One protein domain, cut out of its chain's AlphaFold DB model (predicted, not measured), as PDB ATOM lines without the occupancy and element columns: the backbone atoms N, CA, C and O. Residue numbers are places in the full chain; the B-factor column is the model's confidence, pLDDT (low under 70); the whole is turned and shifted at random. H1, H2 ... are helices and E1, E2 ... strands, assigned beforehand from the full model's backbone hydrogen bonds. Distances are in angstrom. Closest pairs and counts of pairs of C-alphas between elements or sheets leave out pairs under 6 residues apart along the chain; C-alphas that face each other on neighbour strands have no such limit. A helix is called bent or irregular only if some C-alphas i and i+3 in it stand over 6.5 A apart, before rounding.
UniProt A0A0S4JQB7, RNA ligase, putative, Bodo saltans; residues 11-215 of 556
ATOM      1  N   GLU A  11     -11.439  -5.982 -44.430       84.56
ATOM      2  CA  GLU A  11     -10.936  -6.669 -45.626       84.56
ATOM      3  C   GLU A  11      -9.915  -7.733 -45.223       84.56
ATOM      4  O   GLU A  11      -9.159  -7.531 -44.272       84.56
ATOM      5  N   PHE A  12      -9.957  -8.884 -45.897       81.06
ATOM      6  CA  PHE A  12      -8.965  -9.933 -45.691       81.06
ATOM      7  C   PHE A  12      -7.585  -9.437 -46.145       81.06
ATOM      8  O   PHE A  12      -7.473  -8.693 -47.116       81.06
ATOM      9  N   ASP A  13      -6.547  -9.847 -45.421       78.06
ATOM     10  CA  ASP A  13      -5.162  -9.405 -45.593       78.06
ATOM     11  C   ASP A  13      -4.295 -10.654 -45.545       78.06
ATOM     12  O   ASP A  13      -4.186 -11.306 -44.506       78.06
ATOM     13  N   TRP A  14      -3.715 -11.005 -46.687       71.88
ATOM     14  CA  TRP A  14      -3.018 -12.273 -46.875       71.88
ATOM     15  C   TRP A  14      -1.798 -12.451 -45.983       71.88
ATOM     16  O   TRP A  14      -1.436 -13.584 -45.688       71.88
ATOM     17  N   GLY A  15      -1.171 -11.367 -45.524       68.88
ATOM     18  CA  GLY A  15      -0.061 -11.468 -44.584       68.88
ATOM     19  C   GLY A  15      -0.556 -11.787 -43.175       68.88
ATOM     20  O   GLY A  15      -0.333 -12.872 -42.638       68.88
ATOM     21  N   SER A  16      -1.238 -10.820 -42.565       69.69
ATOM     22  CA  SER A  16      -1.599 -10.871 -41.144       69.69
ATOM     23  C   SER A  16      -2.711 -11.875 -40.838       69.69
ATOM     24  O   SER A  16      -2.632 -12.589 -39.834       69.69
ATOM     25  N   HIS A  17      -3.730 -11.981 -41.695       81.38
ATOM     26  CA  HIS A  17      -4.868 -12.860 -41.436       81.38
ATOM     27  C   HIS A  17      -4.558 -14.325 -41.749       81.38
ATOM     28  O   HIS A  17      -5.021 -15.187 -41.011       81.38
ATOM     29  N   THR A  18      -3.717 -14.636 -42.739       74.62
ATOM     30  CA  THR A  18      -3.252 -16.022 -42.953       74.62
ATOM     31  C   THR A  18      -2.472 -16.526 -41.743       74.62
ATOM     32  O   THR A  18      -2.761 -17.607 -41.241       74.62
ATOM     33  N   ALA A  19      -1.565 -15.709 -41.193       70.88
ATOM     34  CA  ALA A  19      -0.838 -16.053 -39.971       70.88
ATOM     35  C   ALA A  19      -1.775 -16.261 -38.765       70.88
ATOM     36  O   ALA A  19      -1.544 -17.147 -37.941       70.88
ATOM     37  N   LEU A  20      -2.847 -15.467 -38.654       79.31
ATOM     38  CA  LEU A  20      -3.888 -15.668 -37.643       79.31
ATOM     39  C   LEU A  20      -4.631 -16.996 -37.846       79.31
ATOM     40  O   LEU A  20      -4.823 -17.728 -36.880       79.31
ATOM     41  N   LEU A  21      -5.035 -17.314 -39.079       81.06
ATOM     42  CA  LEU A  21      -5.719 -18.569 -39.398       81.06
ATOM     43  C   LEU A  21      -4.841 -19.776 -39.060       81.06
ATOM     44  O   LEU A  21      -5.325 -20.695 -38.411       81.06
ATOM     45  N   THR A  22      -3.550 -19.748 -39.405       77.88
ATOM     46  CA  THR A  22      -2.594 -20.807 -39.041       77.88
ATOM     47  C   THR A  22      -2.545 -21.029 -37.530       77.88
ATOM     48  O   THR A  22      -2.691 -22.159 -37.077       77.88
ATOM     49  N   LYS A  23      -2.461 -19.954 -36.733       78.81
ATOM     50  CA  LYS A  23      -2.484 -20.061 -35.262       78.81
ATOM     51  C   LYS A  23      -3.785 -20.657 -34.726       78.81
ATOM     52  O   LYS A  23      -3.761 -21.413 -33.760       78.81
ATOM     53  N   LEU A  24      -4.925 -20.310 -35.325       79.06
ATOM     54  CA  LEU A  24      -6.224 -20.863 -34.927       79.06
ATOM     55  C   LEU A  24      -6.327 -22.358 -35.257       79.06
ATOM     56  O   LEU A  24      -6.862 -23.113 -34.450       79.06
ATOM     57  N   LEU A  25      -5.772 -22.784 -36.395       79.00
ATOM     58  CA  LEU A  25      -5.702 -24.194 -36.793       79.00
ATOM     59  C   LEU A  25      -4.798 -25.018 -35.865       79.00
ATOM     60  O   LEU A  25      -5.124 -26.159 -35.557       79.00
ATOM     61  N   GLU A  26      -3.682 -24.446 -35.412       77.12
ATOM     62  CA  GLU A  26      -2.765 -25.088 -34.458       77.12
ATOM     63  C   GLU A  26      -3.361 -25.175 -33.044       77.12
ATOM     64  O   GLU A  26      -3.087 -26.123 -32.309       77.12
ATOM     65  N   GLY A  27      -4.164 -24.180 -32.650       65.75
ATOM     66  CA  GLY A  27      -4.646 -24.012 -31.278       65.75
ATOM     67  C   GLY A  27      -6.032 -24.586 -30.968       65.75
ATOM     68  O   GLY A  27      -6.401 -24.626 -29.795       65.75
ATOM     69  N   SER A  28      -6.833 -24.992 -31.961       66.94
ATOM     70  CA  SER A  28      -8.207 -25.456 -31.723       66.94
ATOM     71  C   SER A  28      -8.731 -26.389 -32.817       66.94
ATOM     72  O   SER A  28      -8.888 -25.998 -33.970       66.94
ATOM     73  N   THR A  29      -9.120 -27.605 -32.427       65.50
ATOM     74  CA  THR A  29      -9.820 -28.567 -33.299       65.50
ATOM     75  C   THR A  29     -11.308 -28.252 -33.484       65.50
ATOM     76  O   THR A  29     -11.960 -28.855 -34.333       65.50
ATOM     77  N   GLU A  30     -11.857 -27.324 -32.698       74.56
ATOM     78  CA  GLU A  30     -13.290 -26.998 -32.672       74.56
ATOM     79  C   GLU A  30     -13.643 -25.738 -33.478       74.56
ATOM     80  O   GLU A  30     -14.821 -25.428 -33.657       74.56
ATOM     81  N   THR A  31     -12.639 -25.011 -33.980       79.69
ATOM     82  CA  THR A  31     -12.855 -23.829 -34.823       79.69
ATOM     83  C   THR A  31     -13.476 -24.240 -36.154       79.69
ATOM     84  O   THR A  31     -12.960 -25.119 -36.849       79.69
ATOM     85  N   ARG A  32     -14.574 -23.581 -36.537       85.06
ATOM     86  CA  ARG A  32     -15.248 -23.828 -37.820       85.06
ATOM     87  C   ARG A  32     -15.040 -22.664 -38.771       85.06
ATOM     88  O   ARG A  32     -15.013 -21.502 -38.367       85.06
ATOM     89  N   PHE A  33     -14.927 -22.988 -40.051       87.31
ATOM     90  CA  PHE A  33     -14.784 -22.012 -41.118       87.31
ATOM     91  C   PHE A  33     -16.008 -22.088 -42.015       87.31
ATOM     92  O   PHE A  33     -16.358 -23.156 -42.518       87.31
ATOM     93  N   VAL A  34     -16.657 -20.949 -42.211       89.56
ATOM     94  CA  VAL A  34     -17.835 -20.823 -43.063       89.56
ATOM     95  C   VAL A  34     -17.565 -19.744 -44.093       89.56
ATOM     96  O   VAL A  34     -17.178 -18.627 -43.756       89.56
ATOM     97  N   LEU A  35     -17.776 -20.064 -45.361       89.56
ATOM     98  CA  LEU A  35     -17.743 -19.092 -46.438       89.56
ATOM     99  C   LEU A  35     -19.169 -18.709 -46.806       89.56
ATOM    100  O   LEU A  35     -19.996 -19.552 -47.154       89.56
ATOM    101  N   GLN A  36     -19.440 -17.416 -46.727       90.50
ATOM    102  CA  GLN A  36     -20.718 -16.826 -47.091       90.50
ATOM    103  C   GLN A  36     -20.536 -16.015 -48.364       90.50
ATOM    104  O   GLN A  36     -19.524 -15.324 -48.537       90.50
ATOM    105  N   ARG A  37     -21.519 -16.050 -49.261       88.50
ATOM    106  CA  ARG A  37     -21.534 -15.114 -50.383       88.50
ATOM    107  C   ARG A  37     -21.822 -13.720 -49.833       88.50
ATOM    108  O   ARG A  37     -22.745 -13.528 -49.049       88.50
ATOM    109  N   LYS A  38     -21.035 -12.731 -50.247       90.75
ATOM    110  CA  LYS A  38     -21.348 -11.338 -49.955       90.75
ATOM    111  C   LYS A  38     -22.293 -10.830 -51.035       90.75
ATOM    112  O   LYS A  38     -21.851 -10.536 -52.148       90.75
ATOM    113  N   LEU A  39     -23.572 -10.762 -50.695       89.50
ATOM    114  CA  LEU A  39     -24.602 -10.232 -51.576       89.50
ATOM    115  C   LEU A  39     -24.515  -8.710 -51.681       89.50
ATOM    116  O   LEU A  39     -24.096  -8.026 -50.742       89.50
ATOM    117  N   ALA A  40     -24.930  -8.213 -52.841       89.06
ATOM    118  CA  ALA A  40     -25.170  -6.804 -53.098       89.06
ATOM    119  C   ALA A  40     -26.595  -6.421 -52.674       89.06
ATOM    120  O   ALA A  40     -27.535  -6.614 -53.440       89.06
ATOM    121  N   GLY A  41     -26.734  -5.894 -51.459       90.75
ATOM    122  CA  GLY A  41     -28.007  -5.440 -50.912       90.75
ATOM    123  C   GLY A  41     -27.813  -4.483 -49.739       90.75
ATOM    124  O   GLY A  41     -26.833  -3.727 -49.671       90.75
ATOM    125  N   PHE A  42     -28.754  -4.517 -48.799       90.94
ATOM    126  CA  PHE A  42     -28.634  -3.802 -47.534       90.94
ATOM    127  C   PHE A  42     -28.948  -4.692 -46.331       90.94
ATOM    128  O   PHE A  42     -29.901  -5.469 -46.314       90.94
ATOM    129  N   VAL A  43     -28.154  -4.521 -45.273       92.56
ATOM    130  CA  VAL A  43     -28.320  -5.261 -44.018       92.56
ATOM    131  C   VAL A  43     -29.607  -4.852 -43.308       92.56
ATOM    132  O   VAL A  43     -29.836  -3.665 -43.032       92.56
ATOM    133  N   VAL A  44     -30.384  -5.865 -42.931       94.69
ATOM    134  CA  VAL A  44     -31.560  -5.755 -42.071       94.69
ATOM    135  C   VAL A  44     -31.461  -6.705 -40.882       94.69
ATOM    136  O   VAL A  44     -30.824  -7.756 -40.934       94.69
ATOM    137  N   HIS A  45     -32.108  -6.312 -39.795       94.62
ATOM    138  CA  HIS A  45     -32.198  -7.057 -38.554       94.62
ATOM    139  C   HIS A  45     -33.667  -7.248 -38.191       94.62
ATOM    140  O   HIS A  45     -34.420  -6.275 -38.124       94.62
ATOM    141  N   LEU A  46     -34.056  -8.493 -37.949       94.38
ATOM    142  CA  LEU A  46     -35.384  -8.888 -37.509       94.38
ATOM    143  C   LEU A  46     -35.349  -9.205 -36.019       94.38
ATOM    144  O   LEU A  46     -34.445  -9.896 -35.542       94.38
ATOM    145  N   PHE A  47     -36.331  -8.705 -35.282       94.12
ATOM    146  CA  PHE A  47     -36.462  -8.925 -33.846       94.12
ATOM    147  C   PHE A  47     -37.923  -8.773 -33.419       94.12
ATOM    148  O   PHE A  47     -38.758  -8.311 -34.187       94.12
ATOM    149  N   SER A  48     -38.240  -9.143 -32.183       94.69
ATOM    150  CA  SER A  48     -39.546  -8.863 -31.586       94.69
ATOM    151  C   SER A  48     -39.386  -8.421 -30.136       94.69
ATOM    152  O   SER A  48     -38.508  -8.909 -29.417       94.69
ATOM    153  N   LEU A  49     -40.203  -7.458 -29.711       93.75
ATOM    154  CA  LEU A  49     -40.208  -6.933 -28.340       93.75
ATOM    155  C   LEU A  49     -41.349  -7.489 -27.488       93.75
ATOM    156  O   LEU A  49     -41.292  -7.352 -26.272       93.75
ATOM    157  N   ASP A  50     -42.341  -8.116 -28.113       94.25
ATOM    158  CA  ASP A  50     -43.562  -8.599 -27.465       94.25
ATOM    159  C   ASP A  50     -43.933 -10.043 -27.849       94.25
ATOM    160  O   ASP A  50     -44.881 -10.605 -27.304       94.25
ATOM    161  N   GLY A  51     -43.204 -10.655 -28.788       93.44
ATOM    162  CA  GLY A  51     -43.470 -12.002 -29.295       93.44
ATOM    163  C   GLY A  51     -44.691 -12.105 -30.206       93.44
ATOM    164  O   GLY A  51     -45.081 -13.218 -30.563       93.44
ATOM    165  N   MET A  52     -45.283 -10.971 -30.584       93.06
ATOM    166  CA  MET A  52     -46.471 -10.887 -31.434       93.06
ATOM    167  C   MET A  52     -46.158 -10.164 -32.740       93.06
ATOM    168  O   MET A  52     -46.543 -10.636 -33.807       93.06
ATOM    169  N   HIS A  53     -45.409  -9.065 -32.670       93.44
ATOM    170  CA  HIS A  53     -45.055  -8.258 -33.828       93.44
ATOM    171  C   HIS A  53     -43.593  -8.479 -34.211       93.44
ATOM    172  O   HIS A  53     -42.690  -8.458 -33.366       93.44
ATOM    173  N   LEU A  54     -43.368  -8.706 -35.506       94.50
ATOM    174  CA  LEU A  54     -42.035  -8.785 -36.085       94.50
ATOM    175  C   LEU A  54     -41.581  -7.383 -36.481       94.50
ATOM    176  O   LEU A  54     -42.152  -6.759 -37.376       94.50
ATOM    177  N   GLU A  55     -40.524  -6.912 -35.838       95.12
ATOM    178  CA  GLU A  55     -39.898  -5.639 -36.150       95.12
ATOM    179  C   GLU A  55     -38.703  -5.808 -37.076       95.12
ATOM    180  O   GLU A  55     -37.986  -6.811 -37.047       95.12
ATOM    181  N   VAL A  56     -38.489  -4.780 -37.897       95.31
ATOM    182  CA  VAL A  56     -37.420  -4.726 -38.890       95.31
ATOM    183  C   VAL A  56     -36.619  -3.453 -38.681       95.31
ATOM    184  O   VAL A  56     -37.166  -2.355 -38.636       95.31
ATOM    185  N   MET A  57     -35.304  -3.599 -38.594       94.56
ATOM    186  CA  MET A  57     -34.365  -2.494 -38.476       94.56
ATOM    187  C   MET A  57     -33.309  -2.602 -39.573       94.56
ATOM    188  O   MET A  57     -32.669  -3.634 -39.728       94.56
ATOM    189  N   SER A  58     -33.076  -1.525 -40.315       92.88
ATOM    190  CA  SER A  58     -31.865  -1.391 -41.134       92.88
ATOM    191  C   SER A  58     -30.676  -1.021 -40.243       92.88
ATOM    192  O   SER A  58     -30.865  -0.604 -39.104       92.88
ATOM    193  N   LYS A  59     -29.447  -1.079 -40.763       86.88
ATOM    194  CA  LYS A  59     -28.198  -0.815 -40.015       86.88
ATOM    195  C   LYS A  59     -28.255   0.285 -38.927       86.88
ATOM    196  O   LYS A  59     -27.635   0.120 -37.878       86.88
ATOM    197  N   HIS A  60     -28.951   1.401 -39.169       86.50
ATOM    198  CA  HIS A  60     -29.046   2.525 -38.225       86.50
ATOM    199  C   HIS A  60     -30.464   3.093 -38.032       86.50
ATOM    200  O   HIS A  60     -30.603   4.115 -37.368       86.50
ATOM    201  N   SER A  61     -31.504   2.483 -38.608       90.06
ATOM    202  CA  SER A  61     -32.855   3.066 -38.604       90.06
ATOM    203  C   SER A  61     -33.950   2.007 -38.544       90.06
ATOM    204  O   SER A  61     -33.859   0.989 -39.234       90.06
ATOM    205  N   LEU A  62     -34.991   2.295 -37.758       90.50
ATOM    206  CA  LEU A  62     -36.248   1.538 -37.661       90.50
ATOM    207  C   LEU A  62     -37.287   1.953 -38.710       90.50
ATOM    208  O   LEU A  62     -38.362   1.368 -38.784       90.50
ATOM    209  N   ASP A  63     -36.972   2.964 -39.512       90.44
ATOM    210  CA  ASP A  63     -37.842   3.458 -40.570       90.44
ATOM    211  C   ASP A  63     -37.030   3.834 -41.821       90.44
ATOM    212  O   ASP A  63     -35.791   3.824 -41.825       90.44
ATOM    213  N   GLY A  64     -37.729   4.160 -42.900       90.31
ATOM    214  CA  GLY A  64     -37.165   4.525 -44.186       90.31
ATOM    215  C   GLY A  64     -37.195   3.383 -45.196       90.31
ATOM    216  O   GLY A  64     -37.594   2.255 -44.918       90.31
ATOM    217  N   ARG A  65     -36.733   3.699 -46.406       89.19
ATOM    218  CA  ARG A  65     -36.957   2.891 -47.617       89.19
ATOM    219  C   ARG A  65     -36.496   1.437 -47.488       89.19
ATOM    220  O   ARG A  65     -37.217   0.538 -47.897       89.19
ATOM    221  N   HIS A  66     -35.337   1.203 -46.871       92.00
ATOM    222  CA  HIS A  66     -34.810  -0.147 -46.641       92.00
ATOM    223  C   HIS A  66     -35.706  -0.974 -45.709       92.00
ATOM    224  O   HIS A  66     -35.955  -2.148 -45.963       92.00
ATOM    225  N   VAL A  67     -36.223  -0.359 -44.641       94.19
ATOM    226  CA  VAL A  67     -37.123  -1.036 -43.697       94.19
ATOM    227  C   VAL A  67     -38.469  -1.318 -44.357       94.19
ATOM    228  O   VAL A  67     -38.984  -2.427 -44.240       94.19
ATOM    229  N   THR A  68     -39.015  -0.346 -45.095       94.44
ATOM    230  CA  THR A  68     -40.262  -0.511 -45.854       94.44
ATOM    231  C   THR A  68     -40.164  -1.660 -46.854       94.44
ATOM    232  O   THR A  68     -41.061  -2.499 -46.907       94.44
ATOM    233  N   GLU A  69     -39.070  -1.738 -47.613       93.31
ATOM    234  CA  GLU A  69     -38.874  -2.799 -48.602       93.31
ATOM    235  C   GLU A  69     -38.719  -4.175 -47.951       93.31
ATOM    236  O   GLU A  69     -39.359  -5.134 -48.379       93.31
ATOM    237  N   ALA A  70     -37.926  -4.285 -46.885       94.06
ATOM    238  CA  ALA A  70     -37.773  -5.547 -46.173       94.06
ATOM    239  C   ALA A  70     -39.102  -6.023 -45.562       94.06
ATOM    240  O   ALA A  70     -39.437  -7.201 -45.674       94.06
ATOM    241  N   ARG A  71     -39.911  -5.115 -44.995       94.69
ATOM    242  CA  ARG A  71     -41.276  -5.435 -44.540       94.69
ATOM    243  C   ARG A  71     -42.157  -5.917 -45.692       94.69
ATOM    244  O   ARG A  71     -42.847  -6.918 -45.527       94.69
ATOM    245  N   ARG A  72     -42.098  -5.264 -46.857       93.31
ATOM    246  CA  ARG A  72     -42.841  -5.678 -48.058       93.31
ATOM    247  C   ARG A  72     -42.458  -7.094 -48.499       93.31
ATOM    248  O   ARG A  72     -43.343  -7.889 -48.796       93.31
ATOM    249  N   ILE A  73     -41.163  -7.420 -48.525       91.56
ATOM    250  CA  ILE A  73     -40.675  -8.764 -48.878       91.56
ATOM    251  C   ILE A  73     -41.160  -9.795 -47.857       91.56
ATOM    252  O   ILE A  73     -41.671 -10.839 -48.255       91.56
ATOM    253  N   LEU A  74     -41.064  -9.498 -46.557       91.56
ATOM    254  CA  LEU A  74     -41.550 -10.393 -45.502       91.56
ATOM    255  C   LEU A  74     -43.056 -10.635 -45.613       91.56
ATOM    256  O   LEU A  74     -43.474 -11.781 -45.569       91.56
ATOM    257  N   GLN A  75     -43.859  -9.592 -45.830       92.06
ATOM    258  CA  GLN A  75     -45.314  -9.705 -46.000       92.06
ATOM    259  C   GLN A  75     -45.712 -10.459 -47.274       92.06
ATOM    260  O   GLN A  75     -46.743 -11.121 -47.297       92.06
ATOM    261  N   ALA A  76     -44.912 -10.350 -48.336       89.31
ATOM    262  CA  ALA A  76     -45.126 -11.106 -49.566       89.31
ATOM    263  C   ALA A  76     -44.695 -12.576 -49.439       89.31
ATOM    264  O   ALA A  76     -45.180 -13.415 -50.192       89.31
ATOM    265  N   THR A  77     -43.778 -12.881 -48.517       86.12
ATOM    266  CA  THR A  77     -43.172 -14.213 -48.378       86.12
ATOM    267  C   THR A  77     -43.782 -15.029 -47.243       86.12
ATOM    268  O   THR A  77     -43.833 -16.249 -47.336       86.12
ATOM    269  N   LEU A  78     -44.221 -14.388 -46.162       87.69
ATOM    270  CA  LEU A  78     -44.713 -15.042 -44.954       87.69
ATOM    271  C   LEU A  78     -46.180 -14.694 -44.715       87.69
ATOM    272  O   LEU A  78     -46.581 -13.530 -44.751       87.69
ATOM    273  N   SER A  79     -46.969 -15.709 -44.379       88.44
ATOM    274  CA  SER A  79     -48.310 -15.523 -43.823       88.44
ATOM    275  C   SER A  79     -48.264 -14.808 -42.465       88.44
ATOM    276  O   SER A  79     -47.237 -14.776 -41.780       88.44
ATOM    277  N   ALA A  80     -49.402 -14.261 -42.027       89.94
ATOM    278  CA  ALA A  80     -49.515 -13.620 -40.714       89.94
ATOM    279  C   ALA A  80     -49.136 -14.569 -39.557       89.94
ATOM    280  O   ALA A  80     -48.458 -14.159 -38.608       89.94
ATOM    281  N   ASP A  81     -49.496 -15.849 -39.670       88.88
ATOM    282  CA  ASP A  81     -49.152 -16.874 -38.682       88.88
ATOM    283  C   ASP A  81     -47.652 -17.193 -38.689       88.88
ATOM    284  O   ASP A  81     -47.046 -17.363 -37.632       88.88
ATOM    285  N   GLU A  82     -47.013 -17.247 -39.861       88.62
ATOM    286  CA  GLU A  82     -45.556 -17.408 -39.975       88.62
ATOM    287  C   GLU A  82     -44.800 -16.214 -39.394       88.62
ATOM    288  O   GLU A  82     -43.865 -16.416 -38.620       88.62
ATOM    289  N   MET A  83     -45.240 -14.983 -39.678       90.75
ATOM    290  CA  MET A  83     -44.655 -13.779 -39.078       90.75
ATOM    291  C   MET A  83     -44.786 -13.785 -37.553       90.75
ATOM    292  O   MET A  83     -43.814 -13.493 -36.857       90.75
ATOM    293  N   THR A  84     -45.950 -14.173 -37.025       91.75
ATOM    294  CA  THR A  84     -46.184 -14.266 -35.575       91.75
ATOM    295  C   THR A  84     -45.333 -15.369 -34.941       91.75
ATOM    296  O   THR A  84     -44.762 -15.175 -33.869       91.75
ATOM    297  N   ARG A  85     -45.189 -16.527 -35.601       89.19
ATOM    298  CA  ARG A  85     -44.307 -17.612 -35.134       89.19
ATOM    299  C   ARG A  85     -42.843 -17.180 -35.104       89.19
ATOM    300  O   ARG A  85     -42.163 -17.449 -34.114       89.19
ATOM    301  N   LEU A  86     -42.378 -16.482 -36.138       90.62
ATOM    302  CA  LEU A  86     -41.029 -15.922 -36.185       90.62
ATOM    303  C   LEU A  86     -40.824 -14.874 -35.079       90.62
ATOM    304  O   LEU A  86     -39.846 -14.956 -34.339       90.62
ATOM    305  N   ALA A  87     -41.766 -13.942 -34.906       93.44
ATOM    306  CA  ALA A  87     -41.726 -12.942 -33.839       93.44
ATOM    307  C   ALA A  87     -41.640 -13.597 -32.453       93.44
ATOM    308  O   ALA A  87     -40.772 -13.252 -31.652       93.44
ATOM    309  N   ARG A  88     -42.485 -14.602 -32.198       92.69
ATOM    310  CA  ARG A  88     -42.485 -15.364 -30.948       92.69
ATOM    311  C   ARG A  88     -41.160 -16.078 -30.709       92.69
ATOM    312  O   ARG A  88     -40.627 -15.973 -29.611       92.69
ATOM    313  N   SER A  89     -40.617 -16.762 -31.719       88.75
ATOM    314  CA  SER A  89     -39.322 -17.447 -31.619       88.75
ATOM    315  C   SER A  89     -38.199 -16.470 -31.262       88.75
ATOM    316  O   SER A  89     -37.465 -16.701 -30.306       88.75
ATOM    317  N   LEU A  90     -38.113 -15.328 -31.954       90.75
ATOM    318  CA  LEU A  90     -37.101 -14.311 -31.661       90.75
ATOM    319  C   LEU A  90     -37.291 -13.668 -30.278       90.75
ATOM    320  O   LEU A  90     -36.311 -13.311 -29.628       90.75
ATOM    321  N   TYR A  91     -38.529 -13.516 -29.809       92.50
ATOM    322  CA  TYR A  91     -38.816 -12.949 -28.493       92.50
ATOM    323  C   TYR A  91     -38.462 -13.902 -27.347       92.50
ATOM    324  O   TYR A  91     -37.719 -13.500 -26.449       92.50
ATOM    325  N   CYS A  92     -38.957 -15.146 -27.389       88.56
ATOM    326  CA  CYS A  92     -38.773 -16.137 -26.323       88.56
ATOM    327  C   CYS A  92     -37.291 -16.384 -26.030       88.56
ATOM    328  O   CYS A  92     -36.882 -16.380 -24.872       88.56
ATOM    329  N   ASP A  93     -36.487 -16.491 -27.086       84.25
ATOM    330  CA  ASP A  93     -35.054 -16.770 -26.977       84.25
ATOM    331  C   ASP A  93     -34.210 -15.480 -26.932       84.25
ATOM    332  O   ASP A  93     -32.979 -15.510 -26.906       84.25
ATOM    333  N   SER A  94     -34.865 -14.311 -26.921       88.06
ATOM    334  CA  SER A  94     -34.228 -12.993 -26.952       88.06
ATOM    335  C   SER A  94     -33.194 -12.828 -28.072       88.06
ATOM    336  O   SER A  94     -32.113 -12.266 -27.861       88.06
ATOM    337  N   LEU A  95     -33.554 -13.259 -29.278       88.19
ATOM    338  CA  LEU A  95     -32.700 -13.296 -30.459       88.19
ATOM    339  C   LEU A  95     -32.938 -12.131 -31.418       88.19
ATOM    340  O   LEU A  95     -33.979 -11.472 -31.432       88.19
ATOM    341  N   VAL A  96     -31.925 -11.898 -32.243       90.88
ATOM    342  CA  VAL A  96     -31.985 -11.087 -33.452       90.88
ATOM    343  C   VAL A  96     -31.526 -11.944 -34.625       90.88
ATOM    344  O   VAL A  96     -30.486 -12.599 -34.548       90.88
ATOM    345  N   ALA A  97     -32.288 -11.921 -35.715       91.56
ATOM    346  CA  ALA A  97     -31.873 -12.492 -36.989       91.56
ATOM    347  C   ALA A  97     -31.356 -11.374 -37.893       91.56
ATOM    348  O   ALA A  97     -32.008 -10.347 -38.054       91.56
ATOM    349  N   SER A  98     -30.175 -11.547 -38.472       92.75
ATOM    350  CA  SER A  98     -29.576 -10.591 -39.399       92.75
ATOM    351  C   SER A  98     -29.475 -11.208 -40.785       92.75
ATOM    352  O   SER A  98     -29.037 -12.352 -40.938       92.75
ATOM    353  N   GLY A  99     -29.863 -10.433 -41.788       92.31
ATOM    354  CA  GLY A  99     -29.824 -10.855 -43.178       92.31
ATOM    355  C   GLY A  99     -29.530  -9.706 -44.126       92.31
ATOM    356  O   GLY A  99     -29.608  -8.531 -43.757       92.31
ATOM    357  N   GLU A 100     -29.171 -10.063 -45.350       92.56
ATOM    358  CA  GLU A 100     -29.056  -9.120 -46.450       92.56
ATOM    359  C   GLU A 100     -30.388  -9.098 -47.194       92.56
ATOM    360  O   GLU A 100     -30.868 -10.127 -47.669       92.56
ATOM    361  N   CYS A 101     -30.998  -7.923 -47.281       92.75
ATOM    362  CA  CYS A 101     -32.159  -7.698 -48.119       92.75
ATOM    363  C   CYS A 101     -31.678  -7.320 -49.521       92.75
ATOM    364  O   CYS A 101     -30.975  -6.323 -49.684       92.75
ATOM    365  N   VAL A 102     -32.066  -8.120 -50.510       91.12
ATOM    366  CA  VAL A 102     -31.744  -7.929 -51.924       91.12
ATOM    367  C   VAL A 102     -33.018  -7.512 -52.644       91.12
ATOM    368  O   VAL A 102     -34.006  -8.249 -52.640       91.12
ATOM    369  N   SER A 103     -33.008  -6.340 -53.270       88.62
ATOM    370  CA  SER A 103     -34.134  -5.815 -54.037       88.62
ATOM    371  C   SER A 103     -33.646  -5.150 -55.324       88.62
ATOM    372  O   SER A 103     -33.050  -4.075 -55.263       88.62
ATOM    373  N   PRO A 104     -33.967  -5.701 -56.511       79.44
ATOM    374  CA  PRO A 104     -33.548  -5.126 -57.792       79.44
ATOM    375  C   PRO A 104     -33.955  -3.657 -57.993       79.44
ATOM    376  O   PRO A 104     -33.278  -2.917 -58.702       79.44
ATOM    377  N   VAL A 105     -35.055  -3.226 -57.364       79.19
ATOM    378  CA  VAL A 105     -35.565  -1.849 -57.448       79.19
ATOM    379  C   VAL A 105     -34.682  -0.880 -56.662       79.19
ATOM    380  O   VAL A 105     -34.404   0.224 -57.128       79.19
ATOM    381  N   TRP A 106     -34.228  -1.283 -55.475       77.44
ATOM    382  CA  TRP A 106     -33.471  -0.415 -54.569       77.44
ATOM    383  C   TRP A 106     -31.956  -0.559 -54.734       77.44
ATOM    384  O   TRP A 106     -31.221   0.412 -54.553       77.44
ATOM    385  N   ASP A 107     -31.500  -1.726 -55.184       78.50
ATOM    386  CA  ASP A 107     -30.093  -2.028 -55.444       78.50
ATOM    387  C   ASP A 107     -29.651  -1.619 -56.855       78.50
ATOM    388  O   ASP A 107     -28.501  -1.835 -57.229       78.50
ATOM    389  N   ALA A 108     -30.516  -0.955 -57.634       72.38
ATOM    390  CA  ALA A 108     -30.198  -0.480 -58.983       72.38
ATOM    391  C   ALA A 108     -28.945   0.419 -59.033       72.38
ATOM    392  O   ALA A 108     -28.249   0.472 -60.044       72.38
ATOM    393  N   THR A 109     -28.621   1.103 -57.930       76.81
ATOM    394  CA  THR A 109     -27.428   1.964 -57.805       76.81
ATOM    395  C   THR A 109     -26.230   1.273 -57.143       76.81
ATOM    396  O   THR A 109     -25.152   1.871 -56.993       76.81
ATOM    397  N   HIS A 110     -26.385   0.010 -56.740       86.31
ATOM    398  CA  HIS A 110     -25.296  -0.777 -56.189       86.31
ATOM    399  C   HIS A 110     -24.236  -1.045 -57.281       86.31
ATOM    400  O   HIS A 110     -24.580  -1.193 -58.457       86.31
ATOM    401  N   PRO A 111     -22.925  -1.082 -56.954       87.69
ATOM    402  CA  PRO A 111     -21.876  -1.244 -57.965       87.69
ATOM    403  C   PRO A 111     -21.936  -2.552 -58.753       87.69
ATOM    404  O   PRO A 111     -21.352  -2.646 -59.823       87.69
ATOM    405  N   VAL A 112     -22.627  -3.547 -58.207       88.19
ATOM    406  CA  VAL A 112     -22.980  -4.821 -58.839       88.19
ATOM    407  C   VAL A 112     -24.408  -5.152 -58.420       88.19
ATOM    408  O   VAL A 112     -24.794  -4.786 -57.313       88.19
ATOM    409  N   ILE A 113     -25.185  -5.815 -59.270       85.19
ATOM    410  CA  ILE A 113     -26.600  -6.102 -58.998       85.19
ATOM    411  C   ILE A 113     -26.793  -7.612 -58.882       85.19
ATOM    412  O   ILE A 113     -26.302  -8.369 -59.719       85.19
ATOM    413  N   GLU A 114     -27.517  -8.046 -57.852       84.94
ATOM    414  CA  GLU A 114     -27.969  -9.432 -57.738       84.94
ATOM    415  C   GLU A 114     -29.115  -9.711 -58.717       84.94
ATOM    416  O   GLU A 114     -30.061  -8.934 -58.835       84.94
ATOM    417  N   GLY A 115     -29.055 -10.852 -59.403       77.31
ATOM    418  CA  GLY A 115     -30.174 -11.329 -60.212       77.31
ATOM    419  C   GLY A 115     -31.312 -11.921 -59.368       77.31
ATOM    420  O   GLY A 115     -31.129 -12.294 -58.202       77.31
ATOM    421  N   GLY A 116     -32.474 -12.077 -60.006       81.75
ATOM    422  CA  GLY A 116     -33.636 -12.784 -59.459       81.75
ATOM    423  C   GLY A 116     -34.638 -11.895 -58.718       81.75
ATOM    424  O   GLY A 116     -34.606 -10.671 -58.822       81.75
ATOM    425  N   GLU A 117     -35.556 -12.541 -58.000       84.25
ATOM    426  CA  GLU A 117     -36.602 -11.873 -57.222       84.25
ATOM    427  C   GLU A 117     -36.064 -11.267 -55.917       84.25
ATOM    428  O   GLU A 117     -35.006 -11.658 -55.405       84.25
ATOM    429  N   ALA A 118     -36.817 -10.296 -55.391       88.75
ATOM    430  CA  ALA A 118     -36.517  -9.639 -54.127       88.75
ATOM    431  C   ALA A 118     -36.637 -10.630 -52.960       88.75
ATOM    432  O   ALA A 118     -37.628 -11.352 -52.852       88.75
ATOM    433  N   ARG A 119     -35.626 -10.662 -52.090       91.00
ATOM    434  CA  ARG A 119     -35.466 -11.703 -51.065       91.00
ATOM    435  C   ARG A 119     -34.659 -11.214 -49.868       91.00
ATOM    436  O   ARG A 119     -33.944 -10.217 -49.968       91.00
ATOM    437  N   ILE A 120     -34.740 -11.944 -48.758       90.94
ATOM    438  CA  ILE A 120     -33.880 -11.724 -47.588       90.94
ATOM    439  C   ILE A 120     -33.076 -12.999 -47.337       90.94
ATOM    440  O   ILE A 120     -33.639 -14.071 -47.135       90.94
ATOM    441  N   GLU A 121     -31.753 -12.881 -47.339       89.12
ATOM    442  CA  GLU A 121     -30.849 -14.000 -47.074       89.12
ATOM    443  C   GLU A 121     -30.233 -13.850 -45.683       89.12
ATOM    444  O   GLU A 121     -29.536 -12.872 -45.400       89.12
ATOM    445  N   PHE A 122     -30.499 -14.805 -44.794       89.81
ATOM    446  CA  PHE A 122     -29.990 -14.756 -43.426       89.81
ATOM    447  C   PHE A 122     -28.533 -15.206 -43.369       89.81
ATOM    448  O   PHE A 122     -28.165 -16.250 -43.906       89.81
ATOM    449  N   PHE A 123     -27.709 -14.451 -42.641       88.94
ATOM    450  CA  PHE A 123     -26.287 -14.764 -42.458       88.94
ATOM    451  C   PHE A 123     -25.855 -14.880 -40.991       88.94
ATOM    452  O   PHE A 123     -24.721 -15.296 -40.734       88.94
ATOM    453  N   ALA A 124     -26.715 -14.500 -40.036       89.81
ATOM    454  CA  ALA A 124     -26.435 -14.602 -38.606       89.81
ATOM    455  C   ALA A 124     -27.707 -14.576 -37.755       89.81
ATOM    456  O   ALA A 124     -28.636 -13.822 -38.039       89.81
ATOM    457  N   VAL A 125     -27.696 -15.323 -36.653       89.12
ATOM    458  CA  VAL A 125     -28.692 -15.251 -35.577       89.12
ATOM    459  C   VAL A 125     -27.953 -15.309 -34.251       89.12
ATOM    460  O   VAL A 125     -27.019 -16.092 -34.102       89.12
ATOM    461  N   GLY A 126     -28.354 -14.496 -33.280       87.75
ATOM    462  CA  GLY A 126     -27.744 -14.527 -31.955       87.75
ATOM    463  C   GLY A 126     -28.528 -13.739 -30.912       87.75
ATOM    464  O   GLY A 126     -29.500 -13.060 -31.255       87.75
ATOM    465  N   PRO A 127     -28.129 -13.810 -29.632       86.38
ATOM    466  CA  PRO A 127     -28.769 -13.051 -28.568       86.38
ATOM    467  C   PRO A 127     -28.658 -11.541 -28.800       86.38
ATOM    468  O   PRO A 127     -27.578 -11.011 -29.064       86.38
ATOM    469  N   ARG A 128     -29.761 -10.809 -28.603       85.38
ATOM    470  CA  ARG A 128     -29.838  -9.346 -28.813       85.38
ATOM    471  C   ARG A 128     -28.830  -8.551 -27.984       85.38
ATOM    472  O   ARG A 128     -28.512  -7.413 -28.329       85.38
ATOM    473  N   CYS A 129     -28.372  -9.114 -26.865       82.19
ATOM    474  CA  CYS A 129     -27.510  -8.440 -25.904       82.19
ATOM    475  C   CYS A 129     -26.012  -8.789 -26.025       82.19
ATOM    476  O   CYS A 129     -25.180  -8.089 -25.439       82.19
ATOM    477  N   THR A 130     -25.628  -9.808 -26.799       82.19
ATOM    478  CA  THR A 130     -24.246 -10.320 -26.827       82.19
ATOM    479  C   THR A 130     -23.647 -10.294 -28.233       82.19
ATOM    480  O   THR A 130     -24.317  -9.994 -29.212       82.19
ATOM    481  N   ARG A 131     -22.333 -10.535 -28.325       80.88
ATOM    482  CA  ARG A 131     -21.626 -10.720 -29.607       80.88
ATOM    483  C   ARG A 131     -21.685 -12.160 -30.113       80.88
ATOM    484  O   ARG A 131     -21.058 -12.450 -31.127       80.88
ATOM    485  N   ALA A 132     -22.322 -13.042 -29.350       83.38
ATOM    486  CA  ALA A 132     -22.366 -14.447 -29.673       83.38
ATOM    487  C   ALA A 132     -23.399 -14.699 -30.769       83.38
ATOM    488  O   ALA A 132     -24.414 -14.008 -30.858       83.38
ATOM    489  N   GLU A 133     -23.135 -15.703 -31.586       85.69
ATOM    490  CA  GLU A 133     -24.017 -16.144 -32.654       85.69
ATOM    491  C   GLU A 133     -24.219 -17.652 -32.569       85.69
ATOM    492  O   GLU A 133     -23.375 -18.380 -32.045       85.69
ATOM    493  N   MET A 134     -25.363 -18.114 -33.055       82.75
ATOM    494  CA  MET A 134     -25.748 -19.518 -33.047       82.75
ATOM    495  C   MET A 134     -25.163 -20.240 -34.261       82.75
ATOM    496  O   MET A 134     -25.299 -19.771 -35.390       82.75
ATOM    497  N   THR A 135     -24.583 -21.426 -34.053       75.25
ATOM    498  CA  THR A 135     -23.959 -22.210 -35.139       75.25
ATOM    499  C   THR A 135     -24.945 -22.933 -36.065       75.25
ATOM    500  O   THR A 135     -24.531 -23.556 -37.035       75.25
ATOM    501  N   TRP A 136     -26.249 -22.929 -35.766       73.69
ATOM    502  CA  TRP A 136     -27.265 -23.720 -36.490       73.69
ATOM    503  C   TRP A 136     -28.221 -22.854 -37.308       73.69
ATOM    504  O   TRP A 136     -29.422 -23.119 -37.377       73.69
ATOM    505  N   LEU A 137     -27.683 -21.807 -37.937       76.12
ATOM    506  CA  LEU A 137     -28.466 -20.841 -38.701       76.12
ATOM    507  C   LEU A 137     -29.380 -21.504 -39.741       76.12
ATOM    508  O   LEU A 137     -30.557 -21.166 -39.815       76.12
ATOM    509  N   SER A 138     -28.870 -22.474 -40.507       71.50
ATOM    510  CA  SER A 138     -29.653 -23.178 -41.532       71.50
ATOM    511  C   SER A 138     -30.838 -23.945 -40.943       71.50
ATOM    512  O   SER A 138     -31.918 -23.940 -41.523       71.50
ATOM    513  N   THR A 139     -30.667 -24.565 -39.772       74.06
ATOM    514  CA  THR A 139     -31.744 -25.278 -39.069       74.06
ATOM    515  C   THR A 139     -32.810 -24.307 -38.568       74.06
ATOM    516  O   THR A 139     -33.999 -24.572 -38.723       74.06
ATOM    517  N   MET A 140     -32.398 -23.162 -38.014       75.31
ATOM    518  CA  MET A 140     -33.328 -22.129 -37.551       75.31
ATOM    519  C   MET A 140     -34.094 -21.491 -38.709       75.31
ATOM    520  O   MET A 140     -35.315 -21.385 -38.656       75.31
ATOM    521  N   ALA A 141     -33.397 -21.132 -39.788       72.19
ATOM    522  CA  ALA A 141     -34.023 -20.577 -40.980       72.19
ATOM    523  C   ALA A 141     -35.006 -21.567 -41.619       72.19
ATOM    524  O   ALA A 141     -36.113 -21.176 -41.981       72.19
ATOM    525  N   ALA A 142     -34.656 -22.858 -41.684       73.12
ATOM    526  CA  ALA A 142     -35.572 -23.895 -42.150       73.12
ATOM    527  C   ALA A 142     -36.817 -24.015 -41.255       73.12
ATOM    528  O   ALA A 142     -37.925 -24.159 -41.765       73.12
ATOM    529  N   ALA A 143     -36.666 -23.901 -39.930       74.25
ATOM    530  CA  ALA A 143     -37.795 -23.913 -38.999       74.25
ATOM    531  C   ALA A 143     -38.710 -22.683 -39.156       74.25
ATOM    532  O   ALA A 143     -39.920 -22.781 -38.957       74.25
ATOM    533  N   TRP A 144     -38.150 -21.533 -39.529       74.56
ATOM    534  CA  TRP A 144     -38.909 -20.302 -39.754       74.56
ATOM    535  C   TRP A 144     -39.592 -20.247 -41.123       74.56
ATOM    536  O   TRP A 144     -40.586 -19.538 -41.275       74.56
ATOM    537  N   CYS A 145     -39.056 -20.953 -42.121       62.22
ATOM    538  CA  CYS A 145     -39.402 -20.744 -43.529       62.22
ATOM    539  C   CYS A 145     -39.489 -22.052 -44.331       62.22
ATOM    540  O   CYS A 145     -39.103 -22.081 -45.497       62.22
ATOM    541  N   ALA A 146     -40.014 -23.125 -43.728       54.22
ATOM    542  CA  ALA A 146     -40.049 -24.482 -44.296       54.22
ATOM    543  C   ALA A 146     -40.674 -24.601 -45.706       54.22
ATOM    544  O   ALA A 146     -40.462 -25.606 -46.382       54.22
ATOM    545  N   SER A 147     -41.423 -23.589 -46.153       53.62
ATOM    546  CA  SER A 147     -42.215 -23.596 -47.388       53.62
ATOM    547  C   SER A 147     -41.751 -22.596 -48.460       53.62
ATOM    548  O   SER A 147     -42.280 -22.642 -49.567       53.62
ATOM    549  N   ASN A 148     -40.831 -21.667 -48.160       59.06
ATOM    550  CA  ASN A 148     -40.684 -20.435 -48.951       59.06
ATOM    551  C   ASN A 148     -39.276 -20.215 -49.525       59.06
ATOM    552  O   ASN A 148     -38.296 -20.121 -48.794       59.06
ATOM    553  N   SER A 149     -39.193 -20.032 -50.847       57.69
ATOM    554  CA  SER A 149     -37.936 -19.869 -51.599       57.69
ATOM    555  C   SER A 149     -37.238 -18.515 -51.422       57.69
ATOM    556  O   SER A 149     -36.094 -18.369 -51.844       57.69
ATOM    557  N   ASN A 150     -37.901 -17.523 -50.816       59.62
ATOM    558  CA  ASN A 150     -37.399 -16.141 -50.722       59.62
ATOM    559  C   ASN A 150     -36.713 -15.818 -49.381       59.62
ATOM    560  O   ASN A 150     -36.282 -14.682 -49.170       59.62
ATOM    561  N   LEU A 151     -36.594 -16.816 -48.496       59.22
ATOM    562  CA  LEU A 151     -35.841 -16.764 -47.242       59.22
ATOM    563  C   LEU A 151     -34.931 -17.993 -47.168       59.22
ATOM    564  O   LEU A 151     -35.408 -19.113 -47.018       59.22
ATOM    565  N   PHE A 152     -33.618 -17.805 -47.287       68.06
ATOM    566  CA  PHE A 152     -32.662 -18.913 -47.233       68.06
ATOM    567  C   PHE A 152     -31.338 -18.510 -46.587       68.06
ATOM    568  O   PHE A 152     -31.096 -17.347 -46.264       68.06
ATOM    569  N   VAL A 153     -30.500 -19.519 -46.366       68.50
ATOM    570  CA  VAL A 153     -29.157 -19.419 -45.797       68.50
ATOM    571  C   VAL A 153     -28.207 -20.075 -46.789       68.50
ATOM    572  O   VAL A 153     -28.293 -21.286 -46.999       68.50
ATOM    573  N   GLN A 154     -27.311 -19.305 -47.409       73.94
ATOM    574  CA  GLN A 154     -26.291 -19.856 -48.301       73.94
ATOM    575  C   GLN A 154     -24.916 -19.816 -47.623       73.94
ATOM    576  O   GLN A 154     -24.232 -18.792 -47.581       73.94
ATOM    577  N   GLN A 155     -24.510 -20.961 -47.077       81.56
ATOM    578  CA  GLN A 155     -23.251 -21.128 -46.353       81.56
ATOM    579  C   GLN A 155     -22.508 -22.367 -46.849       81.56
ATOM    580  O   GLN A 155     -23.093 -23.442 -46.962       81.56
ATOM    581  N   GLU A 156     -21.214 -22.219 -47.122       85.50
ATOM    582  CA  GLU A 156     -20.312 -23.336 -47.404       85.50
ATOM    583  C   GLU A 156     -19.439 -23.587 -46.170       85.50
ATOM    584  O   GLU A 156     -18.655 -22.725 -45.771       85.50
ATOM    585  N   PHE A 157     -19.571 -24.766 -45.560       87.38
ATOM    586  CA  PHE A 157     -18.680 -25.198 -44.486       87.38
ATOM    587  C   PHE A 157     -17.353 -25.675 -45.071       87.38
ATOM    588  O   PHE A 157     -17.331 -26.528 -45.958       87.38
ATOM    589  N   ILE A 158     -16.248 -25.143 -44.551       85.38
ATOM    590  CA  ILE A 158     -14.902 -25.455 -45.024       85.38
ATOM    591  C   ILE A 158     -14.175 -26.281 -43.957       85.38
ATOM    592  O   ILE A 158     -14.007 -25.808 -42.828       85.38
ATOM    593  N   PRO A 159     -13.698 -27.495 -44.291       83.75
ATOM    594  CA  PRO A 159     -12.828 -28.252 -43.403       83.75
ATOM    595  C   PRO A 159     -11.574 -27.451 -43.044       83.75
ATOM    596  O   PRO A 159     -10.943 -26.851 -43.915       83.75
ATOM    597  N   ALA A 160     -11.178 -27.488 -41.771       83.19
ATOM    598  CA  ALA A 160     -10.023 -26.756 -41.253       83.19
ATOM    599  C   ALA A 160      -8.737 -27.013 -42.067       83.19
ATOM    600  O   ALA A 160      -8.021 -26.077 -42.411       83.19
ATOM    601  N   CYS A 161      -8.486 -28.262 -42.473       79.50
ATOM    602  CA  CYS A 161      -7.326 -28.632 -43.291       79.50
ATOM    603  C   CYS A 161      -7.350 -28.067 -44.726       79.50
ATOM    604  O   CYS A 161      -6.318 -28.050 -45.390       79.50
ATOM    605  N   CYS A 162      -8.501 -27.597 -45.208       84.44
ATOM    606  CA  CYS A 162      -8.684 -27.097 -46.570       84.44
ATOM    607  C   CYS A 162      -8.783 -25.568 -46.645       84.44
ATOM    608  O   CYS A 162      -8.882 -25.034 -47.748       84.44
ATOM    609  N   ILE A 163      -8.775 -24.848 -45.513       85.81
ATOM    610  CA  ILE A 163      -9.112 -23.418 -45.500       85.81
ATOM    611  C   ILE A 163      -8.173 -22.566 -46.353       85.81
ATOM    612  O   ILE A 163      -8.645 -21.705 -47.088       85.81
ATOM    613  N   ILE A 164      -6.865 -22.830 -46.318       81.69
ATOM    614  CA  ILE A 164      -5.886 -22.063 -47.100       81.69
ATOM    615  C   ILE A 164      -6.117 -22.268 -48.598       81.69
ATOM    616  O   ILE A 164      -6.348 -21.298 -49.315       81.69
ATOM    617  N   ALA A 165      -6.189 -23.524 -49.047       81.12
ATOM    618  CA  ALA A 165      -6.466 -23.851 -50.446       81.12
ATOM    619  C   ALA A 165      -7.813 -23.276 -50.918       81.12
ATOM    620  O   ALA A 165      -7.938 -22.784 -52.040       81.12
ATOM    621  N   LYS A 166      -8.833 -23.291 -50.050       87.00
ATOM    622  CA  LYS A 166     -10.140 -22.711 -50.363       87.00
ATOM    623  C   LYS A 166     -10.076 -21.191 -50.488       87.00
ATOM    624  O   LYS A 166     -10.711 -20.630 -51.378       87.00
ATOM    625  N   LEU A 167      -9.321 -20.516 -49.626       81.19
ATOM    626  CA  LEU A 167      -9.130 -19.072 -49.726       81.19
ATOM    627  C   LEU A 167      -8.366 -18.697 -50.993       81.19
ATOM    628  O   LEU A 167      -8.752 -17.725 -51.633       81.19
ATOM    629  N   GLU A 168      -7.349 -19.460 -51.391       79.94
ATOM    630  CA  GLU A 168      -6.628 -19.249 -52.656       79.94
ATOM    631  C   GLU A 168      -7.557 -19.441 -53.870       79.94
ATOM    632  O   GLU A 168      -7.538 -18.651 -54.819       79.94
ATOM    633  N   GLU A 169      -8.444 -20.447 -53.833       86.06
ATOM    634  CA  GLU A 169      -9.486 -20.643 -54.852       86.06
ATOM    635  C   GLU A 169     -10.417 -19.424 -54.937       86.06
ATOM    636  O   GLU A 169     -10.680 -18.905 -56.029       86.06
ATOM    637  N   VAL A 170     -10.910 -18.958 -53.786       84.12
ATOM    638  CA  VAL A 170     -11.788 -17.787 -53.683       84.12
ATOM    639  C   VAL A 170     -11.066 -16.533 -54.156       84.12
ATOM    640  O   VAL A 170     -11.659 -15.748 -54.894       84.12
ATOM    641  N   GLU A 171      -9.793 -16.359 -53.805       78.88
ATOM    642  CA  GLU A 171      -8.978 -15.242 -54.265       78.88
ATOM    643  C   GLU A 171      -8.926 -15.211 -55.779       78.88
ATOM    644  O   GLU A 171      -9.354 -14.229 -56.386       78.88
ATOM    645  N   ARG A 172      -8.495 -16.316 -56.393       77.81
ATOM    646  CA  ARG A 172      -8.403 -16.440 -57.845       77.81
ATOM    647  C   ARG A 172      -9.736 -16.105 -58.508       77.81
ATOM    648  O   ARG A 172      -9.755 -15.404 -59.512       77.81
ATOM    649  N   ARG A 173     -10.861 -16.545 -57.933       80.94
ATOM    650  CA  ARG A 173     -12.210 -16.202 -58.421       80.94
ATOM    651  C   ARG A 173     -12.554 -14.723 -58.240       80.94
ATOM    652  O   ARG A 173     -13.183 -14.139 -59.117       80.94
ATOM    653  N   THR A 174     -12.162 -14.104 -57.126       82.38
ATOM    654  CA  THR A 174     -12.388 -12.668 -56.875       82.38
ATOM    655  C   THR A 174     -11.508 -11.758 -57.729       82.38
ATOM    656  O   THR A 174     -11.896 -10.618 -57.980       82.38
ATOM    657  N   GLN A 175     -10.371 -12.267 -58.207       75.62
ATOM    658  CA  GLN A 175      -9.488 -11.582 -59.151       75.62
ATOM    659  C   GLN A 175      -9.983 -11.673 -60.600       75.62
ATOM    660  O   GLN A 175      -9.522 -10.903 -61.430       75.62
ATOM    661  N   GLN A 176     -10.937 -12.558 -60.910       76.12
ATOM    662  CA  GLN A 176     -11.534 -12.649 -62.245       76.12
ATOM    663  C   GLN A 176     -12.587 -11.558 -62.463       76.12
ATOM    664  O   GLN A 176     -13.524 -11.412 -61.671       76.12
ATOM    665  N   TRP A 177     -12.492 -10.841 -63.584       72.94
ATOM    666  CA  TRP A 177     -13.423  -9.765 -63.935       72.94
ATOM    667  C   TRP A 177     -14.858 -10.259 -64.153       72.94
ATOM    668  O   TRP A 177     -15.818  -9.558 -63.836       72.94
ATOM    669  N   ALA A 178     -15.022 -11.476 -64.677       73.88
ATOM    670  CA  ALA A 178     -16.330 -12.060 -64.983       73.88
ATOM    671  C   ALA A 178     -17.203 -12.311 -63.737       73.88
ATOM    672  O   ALA A 178     -18.415 -12.500 -63.857       73.88
ATOM    673  N   THR A 179     -16.616 -12.303 -62.538       72.81
ATOM    674  CA  THR A 179     -17.338 -12.558 -61.292       72.81
ATOM    675  C   THR A 179     -18.166 -11.332 -60.888       72.81
ATOM    676  O   THR A 179     -17.719 -10.455 -60.148       72.81
ATOM    677  N   ALA A 180     -19.410 -11.286 -61.366       68.81
ATOM    678  CA  ALA A 180     -20.410 -10.268 -61.053       68.81
ATOM    679  C   ALA A 180     -21.035 -10.467 -59.656       68.81
ATOM    680  O   ALA A 180     -22.208 -10.803 -59.516       68.81
ATOM    681  N   SER A 181     -20.246 -10.294 -58.599       83.56
ATOM    682  CA  SER A 181     -20.728 -10.298 -57.212       83.56
ATOM    683  C   SER A 181     -19.962  -9.287 -56.374       83.56
ATOM    684  O   SER A 181     -18.892  -8.829 -56.780       83.56
ATOM    685  N   GLU A 182     -20.479  -8.919 -55.199       89.00
ATOM    686  CA  GLU A 182     -19.693  -8.073 -54.301       89.00
ATOM    687  C   GLU A 182     -18.476  -8.840 -53.766       89.00
ATOM    688  O   GLU A 182     -17.373  -8.289 -53.696       89.00
ATOM    689  N   GLY A 183     -18.658 -10.121 -53.439       91.44
ATOM    690  CA  GLY A 183     -17.578 -11.024 -53.066       91.44
ATOM    691  C   GLY A 183     -18.024 -12.106 -52.095       91.44
ATOM    692  O   GLY A 183     -19.092 -12.693 -52.259       91.44
ATOM    693  N   PHE A 184     -17.204 -12.357 -51.080       91.62
ATOM    694  CA  PHE A 184     -17.413 -13.365 -50.048       91.62
ATOM    695  C   PHE A 184     -17.098 -12.809 -48.658       91.62
ATOM    696  O   PHE A 184     -16.359 -11.831 -48.506       91.62
ATOM    697  N   VAL A 185     -17.654 -13.446 -47.634       92.25
ATOM    698  CA  VAL A 185     -17.298 -13.237 -46.234       92.25
ATOM    699  C   VAL A 185     -16.822 -14.569 -45.673       92.25
ATOM    700  O   VAL A 185     -17.591 -15.525 -45.601       92.25
ATOM    701  N   LEU A 186     -15.554 -14.627 -45.275       92.25
ATOM    702  CA  LEU A 186     -15.054 -15.705 -44.434       92.25
ATOM    703  C   LEU A 186     -15.524 -15.443 -43.005       92.25
ATOM    704  O   LEU A 186     -15.234 -14.383 -42.450       92.25
ATOM    705  N   VAL A 187     -16.212 -16.411 -42.418       91.00
ATOM    706  CA  VAL A 187     -16.606 -16.440 -41.012       91.00
ATOM    707  C   VAL A 187     -15.786 -17.518 -40.318       91.00
ATOM    708  O   VAL A 187     -15.817 -18.683 -40.708       91.00
ATOM    709  N   VAL A 188     -15.037 -17.122 -39.298       89.50
ATOM    710  CA  VAL A 188     -14.304 -18.028 -38.417       89.50
ATOM    711  C   VAL A 188     -15.064 -18.091 -37.107       89.50
ATOM    712  O   VAL A 188     -15.095 -17.123 -36.346       89.50
ATOM    713  N   GLU A 189     -15.725 -19.211 -36.875       86.88
ATOM    714  CA  GLU A 189     -16.504 -19.462 -35.674       86.88
ATOM    715  C   GLU A 189     -15.568 -19.963 -34.576       86.88
ATOM    716  O   GLU A 189     -15.145 -21.120 -34.583       86.88
ATOM    717  N   VAL A 190     -15.228 -19.074 -33.641       81.12
ATOM    718  CA  VAL A 190     -14.448 -19.431 -32.455       81.12
ATOM    719  C   VAL A 190     -15.428 -19.849 -31.355       81.12
ATOM    720  O   VAL A 190     -16.250 -19.016 -30.946       81.12
ATOM    721  N   PRO A 191     -15.384 -21.107 -30.877       73.75
ATOM    722  CA  PRO A 191     -16.246 -21.565 -29.795       73.75
ATOM    723  C   PRO A 191     -16.044 -20.718 -28.541       73.75
ATOM    724  O   PRO A 191     -14.915 -20.462 -28.122       73.75
ATOM    725  N   THR A 192     -17.142 -20.302 -27.918       67.19
ATOM    726  CA  THR A 192     -17.109 -19.784 -26.546       67.19
ATOM    727  C   THR A 192     -17.628 -20.859 -25.605       67.19
ATOM    728  O   THR A 192     -18.695 -21.415 -25.853       67.19
ATOM    729  N   GLN A 193     -16.885 -21.177 -24.540       54.06
ATOM    730  CA  GLN A 193     -17.360 -22.137 -23.543       54.06
ATOM    731  C   GLN A 193     -18.623 -21.606 -22.841       54.06
ATOM    732  O   GLN A 193     -18.604 -20.522 -22.269       54.06
ATOM    733  N   VAL A 194     -19.681 -22.425 -22.916       44.06
ATOM    734  CA  VAL A 194     -20.892 -22.510 -22.077       44.06
ATOM    735  C   VAL A 194     -21.657 -21.200 -21.835       44.06
ATOM    736  O   VAL A 194     -21.333 -20.410 -20.953       44.06
ATOM    737  N   VAL A 195     -22.778 -21.034 -22.546       43.34
ATOM    738  CA  VAL A 195     -23.918 -20.281 -22.000       43.34
ATOM    739  C   VAL A 195     -24.596 -21.194 -20.977       43.34
ATOM    740  O   VAL A 195     -24.847 -22.358 -21.280       43.34
ATOM    741  N   ASP A 196     -24.803 -20.664 -19.772       40.81
ATOM    742  CA  ASP A 196     -25.394 -21.279 -18.577       40.81
ATOM    743  C   ASP A 196     -26.266 -22.529 -18.814       40.81
ATOM    744  O   ASP A 196     -27.228 -22.510 -19.585       40.81
ATOM    745  N   ALA A 197     -25.991 -23.595 -18.053       40.12
ATOM    746  CA  ALA A 197     -26.649 -24.908 -18.109       40.12
ATOM    747  C   ALA A 197     -28.161 -24.909 -17.765       40.12
ATOM    748  O   ALA A 197     -28.767 -25.972 -17.646       40.12
ATOM    749  N   ALA A 198     -28.777 -23.737 -17.600       43.06
ATOM    750  CA  ALA A 198     -30.196 -23.568 -17.301       43.06
ATOM    751  C   ALA A 198     -31.082 -23.384 -18.551       43.06
ATOM    752  O   ALA A 198     -32.306 -23.406 -18.427       43.06
ATOM    753  N   ALA A 199     -30.504 -23.209 -19.748       43.69
ATOM    754  CA  ALA A 199     -31.268 -23.067 -20.990       43.69
ATOM    755  C   ALA A 199     -31.488 -24.437 -21.674       43.69
ATOM    756  O   ALA A 199     -30.513 -25.101 -22.045       43.69
ATOM    757  N   PRO A 200     -32.741 -24.893 -21.870       36.94
ATOM    758  CA  PRO A 200     -33.013 -26.111 -22.622       36.94
ATOM    759  C   PRO A 200     -32.658 -25.869 -24.098       36.94
ATOM    760  O   PRO A 200     -33.152 -24.928 -24.708       36.94
ATOM    761  N   ALA A 201     -31.787 -26.728 -24.639       41.09
ATOM    762  CA  ALA A 201     -31.019 -26.557 -25.881       41.09
ATOM    763  C   ALA A 201     -29.903 -25.502 -25.768       41.09
ATOM    764  O   ALA A 201     -30.014 -24.389 -26.273       41.09
ATOM    765  N   ALA A 202     -28.783 -25.884 -25.142       46.06
ATOM    766  CA  ALA A 202     -27.529 -25.136 -25.200       46.06
ATOM    767  C   ALA A 202     -27.018 -25.092 -26.652       46.06
ATOM    768  O   ALA A 202     -26.174 -25.889 -27.064       46.06
ATOM    769  N   ALA A 203     -27.582 -24.194 -27.461       56.19
ATOM    770  CA  ALA A 203     -27.074 -23.893 -28.784       56.19
ATOM    771  C   ALA A 203     -25.618 -23.455 -28.612       56.19
ATOM    772  O   ALA A 203     -25.332 -22.496 -27.888       56.19
ATOM    773  N   LEU A 204     -24.699 -24.182 -29.251       66.12
ATOM    774  CA  LEU A 204     -23.297 -23.794 -29.316       66.12
ATOM    775  C   LEU A 204     -23.235 -22.358 -29.839       66.12
ATOM    776  O   LEU A 204     -23.629 -22.061 -30.970       66.12
ATOM    777  N   CYS A 205     -22.804 -21.471 -28.953       71.69
ATOM    778  CA  CYS A 205     -22.623 -20.064 -29.232       71.69
ATOM    779  C   CYS A 205     -21.161 -19.836 -29.603       71.69
ATOM    780  O   CYS A 205     -20.246 -20.336 -28.942       71.69
ATOM    781  N   VAL A 206     -20.951 -19.072 -30.667       80.50
ATOM    782  CA  VAL A 206     -19.625 -18.730 -31.180       80.50
ATOM    783  C   VAL A 206     -19.456 -17.226 -31.190       80.50
ATOM    784  O   VAL A 206     -20.427 -16.482 -31.310       80.50
ATOM    785  N   VAL A 207     -18.215 -16.760 -31.094       82.62
ATOM    786  CA  VAL A 207     -17.885 -15.364 -31.388       82.62
ATOM    787  C   VAL A 207     -17.227 -15.338 -32.763       82.62
ATOM    788  O   VAL A 207     -16.041 -15.651 -32.881       82.62
ATOM    789  N   PRO A 208     -17.980 -15.001 -33.823       87.06
ATOM    790  CA  PRO A 208     -17.455 -15.078 -35.172       87.06
ATOM    791  C   PRO A 208     -16.506 -13.922 -35.480       87.06
ATOM    792  O   PRO A 208     -16.836 -12.743 -35.298       87.06
ATOM    793  N   LEU A 209     -15.350 -14.265 -36.040       88.06
ATOM    794  CA  LEU A 209     -14.491 -13.328 -36.756       88.06
ATOM    795  C   LEU A 209     -14.908 -13.323 -38.220       88.06
ATOM    796  O   LEU A 209     -15.120 -14.376 -38.812       88.06
ATOM    797  N   ARG A 210     -15.033 -12.139 -38.816       90.88
ATOM    798  CA  ARG A 210     -15.430 -12.000 -40.216       90.88
ATOM    799  C   ARG A 210     -14.368 -11.274 -41.013       90.88
ATOM    800  O   ARG A 210     -13.815 -10.280 -40.545       90.88
ATOM    801  N   PHE A 211     -14.154 -11.724 -42.241       90.50
ATOM    802  CA  PHE A 211     -13.262 -11.083 -43.198       90.50
ATOM    803  C   PHE A 211     -13.934 -11.021 -44.560       90.50
ATOM    804  O   PHE A 211     -14.436 -12.026 -45.053       90.50
ATOM    805  N   LYS A 212     -13.962  -9.839 -45.178       92.00
ATOM    806  CA  LYS A 212     -14.565  -9.660 -46.506       92.00
ATOM    807  C   LYS A 212     -13.503  -9.794 -47.601       92.00
ATOM    808  O   LYS A 212     -12.477  -9.115 -47.552       92.00
ATOM    809  N   LEU A 213     -13.789 -10.625 -48.596       89.69
ATOM    810  CA  LEU A 213     -13.017 -10.785 -49.827       89.69
ATOM    811  C   LEU A 213     -13.863 -10.232 -50.970       89.69
ATOM    812  O   LEU A 213     -14.880 -10.822 -51.318       89.69
ATOM    813  N   LYS A 214     -13.505  -9.068 -51.513       89.06
ATOM    814  CA  LYS A 214     -14.306  -8.382 -52.540       89.06
ATOM    815  C   LYS A 214     -13.777  -8.658 -53.936       89.06
ATOM    816  O   LYS A 214     -12.565  -8.664 -54.129       89.06
ATOM    817  N   THR A 215     -14.677  -8.783 -54.908       87.75
ATOM    818  CA  THR A 215     -14.279  -8.945 -56.312       87.75
ATOM    819  C   THR A 215     -13.625  -7.679 -56.859       87.75
ATOM    820  O   THR A 215     -13.949  -6.555 -56.456       87.75
TER     821      THR A 215
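What this domain is: This is residues 11 to 215 of the 556 residues of the protein "RNA ligase, putative" of Bodo saltans (UniProt A0A0S4JQB7). Two lobes stand side by side, each a strongly twisted sheet of four strands with helices over it: E6 E1 E7 E8 with H5 over one face and H1 grazing it, and E3 E2 E4 E5 with H2, H3 and H4. The lobes come together where E5 is near E8 and where residues 133 to 134 pair, antiparallel, with residues 205 to 206 of E8. The printed part has 205 residues, with five named helices and eight named strands in the order H1 E1 E2 E3 H2 H3 E4 E5 H4 E6 H5 E7 E8; both sheets are antiparallel and the class is mixed. It is compact, with a radius of gyration of the C-alphas of 17.7 A, and spans 48 by 47 by 30 A.

How they stand to each other: One sheet runs E6, residues 155 to 158, E1, residues 32 to 38, E7, residues 183 to 191, and E8, residues 205 to 214. Within hydrogen-bond range are N 156 and O 35 at 2.9 A, N 34 and O 187 at 2.8 A and, in the hairpin E7 and E8, N 186 and O 211 at 2.8 A. H5, residues 160 to 175, is on this sheet over E1 and E7 at a height of 8.8 A, along the strands, at 15 degrees to E7 on the local plane; its closest C-alphas to E1 are Ala 160 and Phe 33, 6.7 A. E6, H5 and E7 form a split strand-helix-strand unit, two same-way strands with E1 between them, its crossover right-handed. H1, residues 16 to 27, only grazes the sheet; it is close to H5 but not clearly touching, with C-alphas of Leu 25 and Ala 160 6.7 A apart. The other sheet runs E3, residues 55 to 58, E2, residues 42 to 47, E4, residues 95 to 102, and E5, residues 119 to 127. Within range are N 57 and O 45 at 2.9 A in the hairpin E2 and E3, N 44 and O 99 at 2.9 A, and N 98 and O 124 at 2.8 A in the hairpin E4 and E5. H2, residues 65 to 77, is over E2 at 6.5 A, and H3, residues 80 to 92, over E2 at 9.4 A; E3, H2, H3 and E4 form a second split unit, left-handed. H4, residues 137 to 144, is over E5 at 9.3 A, on the same face as H3, which it only just touches, with 3 pairs of C-alphas within 8 A, the closest Leu 86 and Trp 144 at 6.0 A. Every O i to N i+4 pair is within range in H1, H2, H3 and H4, and 10 of 12 are in H5.

Where its parts are: H1 begins at C-alpha 16, (-1.599, -10.871, -41.144), and E8 ends at C-alpha 214, (-14.306, -8.382, -52.540). E8 is 27.4 A long, E7 25.6 A, E5 and H5 23.5 A each and E4 22.1 A. E5 bends by 60 degrees at residue 123. H5 is irregular, with C-alphas 161 and 164 7.7 A apart.

The domain as a whole: The farthest C-alphas, of Trp 177 and Ala 198, are 51.4 A apart. The printed part has no cut. The links E4 to E5 and E7 to E8 are long. Mean pLDDT of the printed part is 81.7; 28 residues are under 70, among them residues 145 to 153 and 192 to 204.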